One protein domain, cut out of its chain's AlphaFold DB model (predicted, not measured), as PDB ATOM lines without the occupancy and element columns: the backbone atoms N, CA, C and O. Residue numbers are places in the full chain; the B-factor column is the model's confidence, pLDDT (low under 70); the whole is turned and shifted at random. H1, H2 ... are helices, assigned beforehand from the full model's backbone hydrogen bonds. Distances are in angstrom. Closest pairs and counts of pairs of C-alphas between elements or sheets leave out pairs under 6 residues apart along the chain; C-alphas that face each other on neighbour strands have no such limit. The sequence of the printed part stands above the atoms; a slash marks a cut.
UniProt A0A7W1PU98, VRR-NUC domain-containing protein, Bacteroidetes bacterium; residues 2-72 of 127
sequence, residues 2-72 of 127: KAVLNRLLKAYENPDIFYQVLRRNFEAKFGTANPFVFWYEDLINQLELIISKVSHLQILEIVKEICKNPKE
ATOM      1  N   LYS A   2      70.525 -56.016  79.187       72.69
ATOM      2  CA  LYS A   2      69.840 -56.197  77.879       72.69
ATOM      3  C   LYS A   2      68.557 -57.052  77.928       72.69
ATOM      4  O   LYS A   2      67.568 -56.716  77.292       72.69
ATOM      5  N   ALA A   3      68.544 -58.115  78.736       75.00
ATOM      6  CA  ALA A   3      67.373 -58.987  78.891       75.00
ATOM      7  C   ALA A   3      66.167 -58.287  79.551       75.00
ATOM      8  O   ALA A   3      65.027 -58.526  79.164       75.00
ATOM      9  N   VAL A   4      66.420 -57.391  80.514       75.62
ATOM     10  CA  VAL A   4      65.369 -56.603  81.181       75.62
ATOM     11  C   VAL A   4      64.770 -55.597  80.205       75.62
ATOM     12  O   VAL A   4      63.552 -55.519  80.089       75.62
ATOM     13  N   LEU A   5      65.619 -54.896  79.448       76.81
ATOM     14  CA  LEU A   5      65.181 -53.964  78.410       76.81
ATOM     15  C   LEU A   5      64.312 -54.664  77.357       76.81
ATOM     16  O   LEU A   5      63.204 -54.220  77.085       76.81
ATOM     17  N   ASN A   6      64.766 -55.802  76.827       81.19
ATOM     18  CA  ASN A   6      64.005 -56.559  75.832       81.19
ATOM     19  C   ASN A   6      62.656 -57.049  76.376       81.19
ATOM     20  O   ASN A   6      61.660 -57.020  75.662       81.19
ATOM     21  N   ARG A   7      62.608 -57.474  77.645       81.50
ATOM     22  CA  ARG A   7      61.358 -57.887  78.292       81.50
ATOM     23  C   ARG A   7      60.376 -56.722  78.432       81.50
ATOM     24  O   ARG A   7      59.198 -56.909  78.148       81.50
ATOM     25  N   LEU A   8      60.850 -55.552  78.866       78.69
ATOM     26  CA  LEU A   8      60.017 -54.354  78.999       78.69
ATOM     27  C   LEU A   8      59.481 -53.904  77.638       78.69
ATOM     28  O   LEU A   8      58.281 -53.718  77.487       78.69
ATOM     29  N   LEU A   9      60.353 -53.831  76.630       81.81
ATOM     30  CA  LEU A   9      59.963 -53.443  75.274       81.81
ATOM     31  C   LEU A   9      58.961 -54.418  74.650       81.81
ATOM     32  O   LEU A   9      58.055 -53.976  73.956       81.81
ATOM     33  N   LYS A  10      59.082 -55.724  74.929       86.00
ATOM     34  CA  LYS A  10      58.122 -56.726  74.450       86.00
ATOM     35  C   LYS A  10      56.736 -56.544  75.071       86.00
ATOM     36  O   LYS A  10      55.736 -56.681  74.381       86.00
ATOM     37  N   ALA A  11      56.657 -56.225  76.364       84.00
ATOM     38  CA  ALA A  11      55.370 -55.967  77.015       84.00
ATOM     39  C   ALA A  11      54.647 -54.752  76.407       84.00
ATOM     40  O   ALA A  11      53.421 -54.726  76.349       84.00
ATOM     41  N   TYR A  12      55.412 -53.775  75.922       89.62
ATOM     42  CA  TYR A  12      54.893 -52.556  75.312       89.62
ATOM     43  C   TYR A  12      54.410 -52.736  73.867       89.62
ATOM     44  O   TYR A  12      53.837 -51.807  73.313       89.62
ATOM     45  N   GLU A  13      54.584 -53.911  73.250       87.81
ATOM     46  CA  GLU A  13      53.972 -54.211  71.944       87.81
ATOM     47  C   GLU A  13      52.436 -54.227  72.020       87.81
ATOM     48  O   GLU A  13      51.763 -54.014  71.010       87.81
ATOM     49  N   ASN A  14      51.874 -54.439  73.215       91.94
ATOM     50  CA  ASN A  14      50.458 -54.225  73.471       91.94
ATOM     51  C   ASN A  14      50.189 -52.718  73.697       91.94
ATOM     52  O   ASN A  14      50.761 -52.140  74.629       91.94
ATOM     53  N   PRO A  15      49.316 -52.085  72.890       91.75
ATOM     54  CA  PRO A  15      49.082 -50.642  72.950       91.75
ATOM     55  C   PRO A  15      48.451 -50.183  74.274       91.75
ATOM     56  O   PRO A  15      48.850 -49.147  74.805       91.75
ATOM     57  N   ASP A  16      47.536 -50.966  74.853       92.44
ATOM     58  CA  ASP A  16      46.891 -50.627  76.128       92.44
ATOM     59  C   ASP A  16      47.901 -50.664  77.277       92.44
ATOM     60  O   ASP A  16      47.951 -49.753  78.105       92.44
ATOM     61  N   ILE A  17      48.755 -51.694  77.303       92.25
ATOM     62  CA  ILE A  17      49.832 -51.808  78.295       92.25
ATOM     63  C   ILE A  17      50.812 -50.646  78.139       92.25
ATOM     64  O   ILE A  17      51.189 -50.032  79.137       92.25
ATOM     65  N   PHE A  18      51.220 -50.326  76.908       92.62
ATOM     66  CA  PHE A  18      52.113 -49.202  76.638       92.62
ATOM     67  C   PHE A  18      51.541 -47.885  77.177       92.62
ATOM     68  O   PHE A  18      52.223 -47.186  77.930       92.62
ATOM     69  N   TYR A  19      50.278 -47.587  76.864       92.44
ATOM     70  CA  TYR A  19      49.616 -46.361  77.302       92.44
ATOM     71  C   TYR A  19      49.441 -46.294  78.827       92.44
ATOM     72  O   TYR A  19      49.781 -45.285  79.451       92.44
ATOM     73  N   GLN A  20      48.988 -47.383  79.457       93.31
ATOM     74  CA  GLN A  20      48.843 -47.452  80.915       93.31
ATOM     75  C   GLN A  20      50.181 -47.260  81.631       93.31
ATOM     76  O   GLN A  20      50.259 -46.542  82.631       93.31
ATOM     77  N   VAL A  21      51.247 -47.886  81.127       92.00
ATOM     78  CA  VAL A  21      52.580 -47.760  81.716       92.00
ATOM     79  C   VAL A  21      53.139 -46.354  81.523       92.00
ATOM     80  O   VAL A  21      53.737 -45.826  82.459       92.00
ATOM     81  N   LEU A  22      52.924 -45.728  80.362       92.81
ATOM     82  CA  LEU A  22      53.309 -44.338  80.122       92.81
ATOM     83  C   LEU A  22      52.652 -43.403  81.144       92.81
ATOM     84  O   LEU A  22      53.368 -42.697  81.855       92.81
ATOM     85  N   ARG A  23      51.317 -43.442  81.264       94.44
ATOM     86  CA  ARG A  23      50.566 -42.605  82.215       94.44
ATOM     87  C   ARG A  23      50.996 -42.842  83.656       94.44
ATOM     88  O   ARG A  23      51.363 -41.900  84.353       94.44
ATOM     89  N   ARG A  24      51.051 -44.108  84.076       95.25
ATOM     90  CA  ARG A  24      51.483 -44.478  85.428       95.25
ATOM     91  C   ARG A  24      52.892 -43.970  85.736       95.25
ATOM     92  O   ARG A  24      53.148 -43.501  86.841       95.25
ATOM     93  N   ASN A  25      53.821 -44.098  84.789       94.25
ATOM     94  CA  ASN A  25      55.190 -43.625  84.978       94.25
ATOM     95  C   ASN A  25      55.259 -42.102  85.015       94.25
ATOM     96  O   ASN A  25      56.026 -41.578  85.816       94.25
ATOM     97  N   PHE A  26      54.474 -41.408  84.189       95.25
ATOM     98  CA  PHE A  26      54.368 -39.955  84.237       95.25
ATOM     99  C   PHE A  26      53.930 -39.500  85.634       95.25
ATOM    100  O   PHE A  26      54.678 -38.796  86.304       95.25
ATOM    101  N   GLU A  27      52.790 -39.994  86.121       95.12
ATOM    102  CA  GLU A  27      52.237 -39.638  87.436       95.12
ATOM    103  C   GLU A  27      53.205 -39.959  88.583       95.12
ATOM    104  O   GLU A  27      53.432 -39.139  89.467       95.12
ATOM    105  N   ALA A  28      53.824 -41.142  88.557       97.12
ATOM    106  CA  ALA A  28      54.708 -41.587  89.631       97.12
ATOM    107  C   ALA A  28      56.099 -40.931  89.616       97.12
ATOM    108  O   ALA A  28      56.834 -41.057  90.600       97.12
ATOM    109  N   LYS A  29      56.517 -40.323  88.496       96.94
ATOM    110  CA  LYS A  29      57.878 -39.780  88.312       96.94
ATOM    111  C   LYS A  29      57.915 -38.287  88.022       96.94
ATOM    112  O   LYS A  29      59.019 -37.744  87.974       96.94
ATOM    113  N   PHE A  30      56.766 -37.632  87.865       97.00
ATOM    114  CA  PHE A  30      56.689 -36.201  87.609       97.00
ATOM    115  C   PHE A  30      57.555 -35.409  88.602       97.00
ATOM    116  O   PHE A  30      57.523 -35.647  89.810       97.00
ATOM    117  N   GLY A  31      58.394 -34.511  88.078       95.50
ATOM    118  CA  GLY A  31      59.322 -33.696  88.870       95.50
ATOM    119  C   GLY A  31      60.582 -34.417  89.374       95.50
ATOM    120  O   GLY A  31      61.453 -33.778  89.961       95.50
ATOM    121  N   THR A  32      60.740 -35.723  89.135       97.31
ATOM    122  CA  THR A  32      61.956 -36.459  89.526       97.31
ATOM    123  C   THR A  32      63.080 -36.222  88.520       97.31
ATOM    124  O   THR A  32      62.893 -36.445  87.325       97.31
ATOM    125  N   ALA A  33      64.276 -35.857  88.986       96.06
ATOM    126  CA  ALA A  33      65.434 -35.662  88.112       96.06
ATOM    127  C   ALA A  33      65.706 -36.891  87.217       96.06
ATOM    128  O   ALA A  33      65.879 -38.011  87.703       96.06
ATOM    129  N   ASN A  34      65.749 -36.673  85.900       93.44
ATOM    130  CA  ASN A  34      66.008 -37.702  84.898       93.44
ATOM    131  C   ASN A  34      66.761 -37.080  83.705       93.44
ATOM    132  O   ASN A  34      66.296 -36.073  83.176       93.44
ATOM    133  N   PRO A  35      67.885 -37.656  83.244       90.25
ATOM    134  CA  PRO A  35      68.672 -37.082  82.147       90.25
ATOM    135  C   PRO A  35      67.977 -37.122  80.773       90.25
ATOM    136  O   PRO A  35      68.458 -36.483  79.845       90.25
ATOM    137  N   PHE A  36      66.881 -37.871  80.627       90.50
ATOM    138  CA  PHE A  36      66.140 -38.032  79.372       90.50
ATOM    139  C   PHE A  36      64.760 -37.372  79.377       90.50
ATOM    140  O   PHE A  36      64.103 -37.359  78.339       90.50
ATOM    141  N   VAL A  37      64.286 -36.872  80.522       93.25
ATOM    142  CA  VAL A  37      62.931 -36.324  80.639       93.25
ATOM    143  C   VAL A  37      62.990 -34.926  81.230       93.25
ATOM    144  O   VAL A  37      63.339 -34.746  82.396       93.25
ATOM    145  N   PHE A  38      62.607 -33.946  80.419       93.12
ATOM    146  CA  PHE A  38      62.412 -32.566  80.842       93.12
ATOM    147  C   PHE A  38      60.954 -32.397  81.273       93.12
ATOM    148  O   PHE A  38      60.063 -32.349  80.431       93.12
ATOM    149  N   TRP A  39      60.697 -32.370  82.581       95.88
ATOM    150  CA  TRP A  39      59.335 -32.285  83.113       95.88
ATOM    151  C   TRP A  39      58.744 -30.880  82.972       95.88
ATOM    152  O   TRP A  39      59.379 -29.898  83.344       95.88
ATOM    153  N   TYR A  40      57.500 -30.810  82.503       95.19
ATOM    154  CA  TYR A  40      56.634 -29.629  82.528       95.19
ATOM    155  C   TYR A  40      55.171 -30.083  82.547       95.19
ATOM    156  O   TYR A  40      54.874 -31.224  82.189       95.19
ATOM    157  N   GLU A  41      54.262 -29.213  82.990       91.38
ATOM    158  CA  GLU A  41      52.859 -29.572  83.266       91.38
ATOM    159  C   GLU A  41      52.143 -30.175  82.048       91.38
ATOM    160  O   GLU A  41      51.480 -31.203  82.161       91.38
ATOM    161  N   ASP A  42      52.342 -29.586  80.869       95.06
ATOM    162  CA  ASP A  42      51.667 -29.997  79.634       95.06
ATOM    163  C   ASP A  42      52.325 -31.198  78.921       95.06
ATOM    164  O   ASP A  42      51.859 -31.650  77.875       95.06
ATOM    165  N   LEU A  43      53.409 -31.758  79.474       95.06
ATOM    166  CA  LEU A  43      54.152 -32.845  78.827       95.06
ATOM    167  C   LEU A  43      53.264 -34.065  78.559       95.06
ATOM    168  O   LEU A  43      53.383 -34.682  77.504       95.06
ATOM    169  N   ILE A  44      52.358 -34.412  79.478       94.94
ATOM    170  CA  ILE A  44      51.477 -35.570  79.283       94.94
ATOM    171  C   ILE A  44      50.554 -35.385  78.078       94.94
ATOM    172  O   ILE A  44      50.467 -36.290  77.253       94.94
ATOM    173  N   ASN A  45      49.946 -34.209  77.912       94.44
ATOM    174  CA  ASN A  45      49.052 -33.935  76.786       94.44
ATOM    175  C   ASN A  45      49.812 -34.011  75.455       94.44
ATOM    176  O   ASN A  45      49.307 -34.548  74.470       94.44
ATOM    177  N   GLN A  46      51.061 -33.535  75.430       94.12
ATOM    178  CA  GLN A  46      51.914 -33.615  74.244       94.12
ATOM    179  C   GLN A  46      52.346 -35.051  73.928       94.12
ATOM    180  O   GLN A  46      52.358 -35.448  72.764       94.12
ATOM    181  N   LEU A  47      52.645 -35.860  74.948       94.12
ATOM    182  CA  LEU A  47      52.922 -37.284  74.761       94.12
ATOM    183  C   LEU A  47      51.698 -38.025  74.210       94.12
ATOM    184  O   LEU A  47      51.837 -38.822  73.283       94.12
ATOM    185  N   GLU A  48      50.505 -37.747  74.736       93.50
ATOM    186  CA  GLU A  48      49.256 -38.342  74.250       93.50
ATOM    187  C   GLU A  48      48.956 -37.949  72.804       93.50
ATOM    188  O   GLU A  48      48.605 -38.808  71.992       93.50
ATOM    189  N   LEU A  49      49.180 -36.681  72.451       94.00
ATOM    190  CA  LEU A  49      49.096 -36.214  71.072       94.00
ATOM    191  C   LEU A  49      50.054 -36.992  70.162       94.00
ATOM    192  O   LEU A  49      49.626 -37.491  69.120       94.00
ATOM    193  N   ILE A  50      51.327 -37.131  70.541       94.19
ATOM    194  CA  ILE A  50      52.312 -37.864  69.734       94.19
ATOM    195  C   ILE A  50      51.888 -39.326  69.570       94.19
ATOM    196  O   ILE A  50      51.926 -39.835  68.455       94.19
ATOM    197  N   ILE A  51      51.431 -39.990  70.633       93.50
ATOM    198  CA  ILE A  51      51.003 -41.401  70.588       93.50
ATOM    199  C   ILE A  51      49.719 -41.585  69.765       93.50
ATOM    200  O   ILE A  51      49.511 -42.645  69.178       93.50
ATOM    201  N   SER A  52      48.880 -40.551  69.648       93.31
ATOM    202  CA  SER A  52      47.720 -40.573  68.745       93.31
ATOM    203  C   SER A  52      48.097 -40.518  67.255       93.31
ATOM    204  O   SER A  52      47.264 -40.808  66.397       93.31
ATOM    205  N   LYS A  53      49.340 -40.130  66.936       95.06
ATOM    206  CA  LYS A  53      49.836 -39.915  65.567       95.06
ATOM    207  C   LYS A  53      50.906 -40.917  65.152       95.06
ATOM    208  O   LYS A  53      50.871 -41.438  64.041       95.06
ATOM    209  N   VAL A  54      51.848 -41.186  66.043       95.56
ATOM    210  CA  VAL A  54      52.949 -42.124  65.854       95.56
ATOM    211  C   VAL A  54      52.569 -43.428  66.537       95.56
ATOM    212  O   VAL A  54      52.317 -43.446  67.741       95.56
ATOM    213  N   SER A  55      52.542 -44.529  65.784       94.56
ATOM    214  CA  SER A  55      52.176 -45.821  66.368       94.56
ATOM    215  C   SER A  55      53.133 -46.197  67.502       94.56
ATOM    216  O   SER A  55      54.339 -45.934  67.440       94.56
ATOM    217  N   HIS A  56      52.618 -46.875  68.527       93.31
ATOM    218  CA  HIS A  56      53.435 -47.342  69.648       93.31
ATOM    219  C   HIS A  56      54.598 -48.227  69.176       93.31
ATOM    220  O   HIS A  56      55.692 -48.132  69.720       93.31
ATOM    221  N   LEU A  57      54.409 -49.017  68.112       94.81
ATOM    222  CA  LEU A  57      55.477 -49.820  67.508       94.81
ATOM    223  C   LEU A  57      56.607 -48.952  66.930       94.81
ATOM    224  O   LEU A  57      57.775 -49.239  67.185       94.81
ATOM    225  N   GLN A  58      56.284 -47.871  66.213       96.38
ATOM    226  CA  GLN A  58      57.292 -46.924  65.717       96.38
ATOM    227  C   GLN A  58      58.030 -46.237  66.873       96.38
ATOM    228  O   GLN A  58      59.257 -46.137  66.842       96.38
ATOM    229  N   ILE A  59      57.306 -45.825  67.921       95.38
ATOM    230  CA  ILE A  59      57.909 -45.244  69.131       95.38
ATOM    231  C   ILE A  59      58.869 -46.246  69.785       95.38
ATOM    232  O   ILE A  59      59.980 -45.878  70.162       95.38
ATOM    233  N   LEU A  60      58.488 -47.522  69.884       93.81
ATOM    234  CA  LEU A  60      59.355 -48.557  70.446       93.81
ATOM    235  C   LEU A  60      60.626 -48.765  69.625       93.81
ATOM    236  O   LEU A  60      61.687 -48.936  70.222       93.81
ATOM    237  N   GLU A  61      60.553 -48.736  68.294       95.62
ATOM    238  CA  GLU A  61      61.745 -48.811  67.438       95.62
ATOM    239  C   GLU A  61      62.658 -47.589  67.607       95.62
ATOM    240  O   GLU A  61      63.877 -47.746  67.701       95.62
ATOM    241  N   ILE A  62      62.094 -46.389  67.767       95.56
ATOM    242  CA  ILE A  62      62.859 -45.175  68.097       95.56
ATOM    243  C   ILE A  62      63.556 -45.319  69.458       95.56
ATOM    244  O   ILE A  62      64.763 -45.095  69.569       95.56
ATOM    245  N   VAL A  63      62.837 -45.754  70.496       92.81
ATOM    246  CA  VAL A  63      63.408 -45.969  71.836       92.81
ATOM    247  C   VAL A  63      64.484 -47.058  71.812       92.81
ATOM    248  O   VAL A  63      65.518 -46.918  72.471       92.81
ATOM    249  N   LYS A  64      64.285 -48.129  71.032       93.25
ATOM    250  CA  LYS A  64      65.289 -49.178  70.795       93.25
ATOM    251  C   LYS A  64      66.549 -48.598  70.163       93.25
ATOM    252  O   LYS A  64      67.638 -48.947  70.613       93.25
ATOM    253  N   GLU A  65      66.418 -47.717  69.170       95.38
ATOM    254  CA  GLU A  65      67.562 -47.056  68.535       95.38
ATOM    255  C   GLU A  65      68.328 -46.183  69.531       95.38
ATOM    256  O   GLU A  65      69.545 -46.328  69.645       95.38
ATOM    257  N   ILE A  66      67.636 -45.378  70.346       94.19
ATOM    258  CA  ILE A  66      68.270 -44.597  71.425       94.19
ATOM    259  C   ILE A  66      69.026 -45.529  72.382       94.19
ATOM    260  O   ILE A  66      70.183 -45.286  72.724       94.19
ATOM    261  N   CYS A  67      68.411 -46.648  72.765       91.88
ATOM    262  CA  CYS A  67      68.978 -47.608  73.707       91.88
ATOM    263  C   CYS A  67      70.214 -48.368  73.185       91.88
ATOM    264  O   CYS A  67      70.955 -48.922  74.001       91.88
ATOM    265  N   LYS A  68      70.472 -48.407  71.868       92.56
ATOM    266  CA  LYS A  68      71.704 -49.002  71.307       92.56
ATOM    267  C   LYS A  68      72.947 -48.210  71.708       92.56
ATOM    268  O   LYS A  68      73.980 -48.813  71.985       92.56
ATOM    269  N   ASN A  69      72.840 -46.882  71.760       92.81
ATOM    270  CA  ASN A  69      73.899 -46.000  72.234       92.81
ATOM    271  C   ASN A  69      73.292 -44.716  72.830       92.81
ATOM    272  O   ASN A  69      73.237 -43.698  72.142       92.81
ATOM    273  N   PRO A  70      72.855 -44.727  74.106       92.19
ATOM    274  CA  PRO A  70      72.115 -43.607  74.692       92.19
ATOM    275  C   PRO A  70      72.862 -42.273  74.674       92.19
ATOM    276  O   PRO A  70      72.228 -41.224  74.634       92.19
ATOM    277  N   LYS A  71      74.200 -42.293  74.693       91.00
ATOM    278  CA  LYS A  71      75.018 -41.076  74.644       91.00
ATOM    279  C   LYS A  71      74.995 -40.436  73.257       91.00
ATOM    280  O   LYS A  71      74.861 -39.225  73.148       91.00
ATOM    281  N   GLU A  72      75.136 -41.238  72.206       92.31
ATOM    282  CA  GLU A  72      75.214 -40.712  70.840       92.31
ATOM    283  C   GLU A  72      73.830 -40.537  70.210       92.31
ATOM    284  O   GLU A  72      73.559 -39.499  69.605       92.31
TER     285      GLU A  72
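Overview. This is residues 2 to 72 of the 127 residues of the protein "VRR-NUC domain-containing protein" of Bacteroidetes bacterium (UniProt A0A7W1PU98). Four helices make an open V of two arms: H1 and H4 run side by side in one arm, H2 and H3 side by side in the other. Seen another way, the V is two layers deep, with the corner H1 to H2 in one layer and the corner H3 to H4 in the other, and residues 30 to 42 cross from the first layer to the second at the far end of the H2 and H3 arm. The fit is loose, for no helix clearly touches another. The printed part has 71 residues with four named helices, H1, H2, H3 and H4 along the chain, and no named strand; the class is all helix. The whole is compact, with a radius of gyration of the C-alphas of 12.5 A, and the C-alphas span 32 by 27 by 20 A.

Arrangement. Start with H1, residues 2 to 11, and go on to H2, residues 15 to 29: the two are close but not clearly touching, and their closest C-alphas, those of Ala 11 and Ile 17, are 7.0 A apart. They run opposite ways at a steep tilt of 63 degrees. Next look at H3, residues 43 to 53, which is close to H2 but not clearly touching it; the closest C-alphas, those of Phe 26 and Ile 44, are 7.2 A apart. H2 and H3 run opposite ways at a shallow tilt of 12 degrees. H4, residues 56 to 68, and H3 meet only through their link. H4 and H1 are close but not clearly touching, with their closest C-alphas, those of Leu 9 and Leu 60, 6.9 A apart, and they run opposite ways at a shallow tilt of 8 degrees. H4 and H2 are also close but not clearly touching: the closest C-alphas, those of Pro 15 and His 56, are 6.4 A apart, and the two run the same way at a steep tilt of 57 degrees. H1 and H3 are apart. In H1, H2, H3 and H4 every O i to N i+4 pair is within hydrogen-bond range.

Along the chain. Find C-alpha 2 at (69.840, -56.197, 77.879); from there H1 runs 14.5 A to C-alpha 11. H2 begins at C-alpha 15, at (49.082, -50.642, 72.950), and is 20.8 A long. H3 is 15.6 A from C-alpha 43 to C-alpha 53. H4 is 18.4 A long and ends at C-alpha 68, at (71.704, -49.002, 71.307).

Size, cuts and confidence. The two C-alphas farthest apart, those of Ala 3 and Glu 41, are 33.1 A apart. The printed part has no cut. The link from H2 to H3, 13 residues, is long, and those from H1 to H2 and from H3 to H4 are tight. The mean pLDDT of the printed part is 91.7, that of H1 is 79, and no printed residue is under 70.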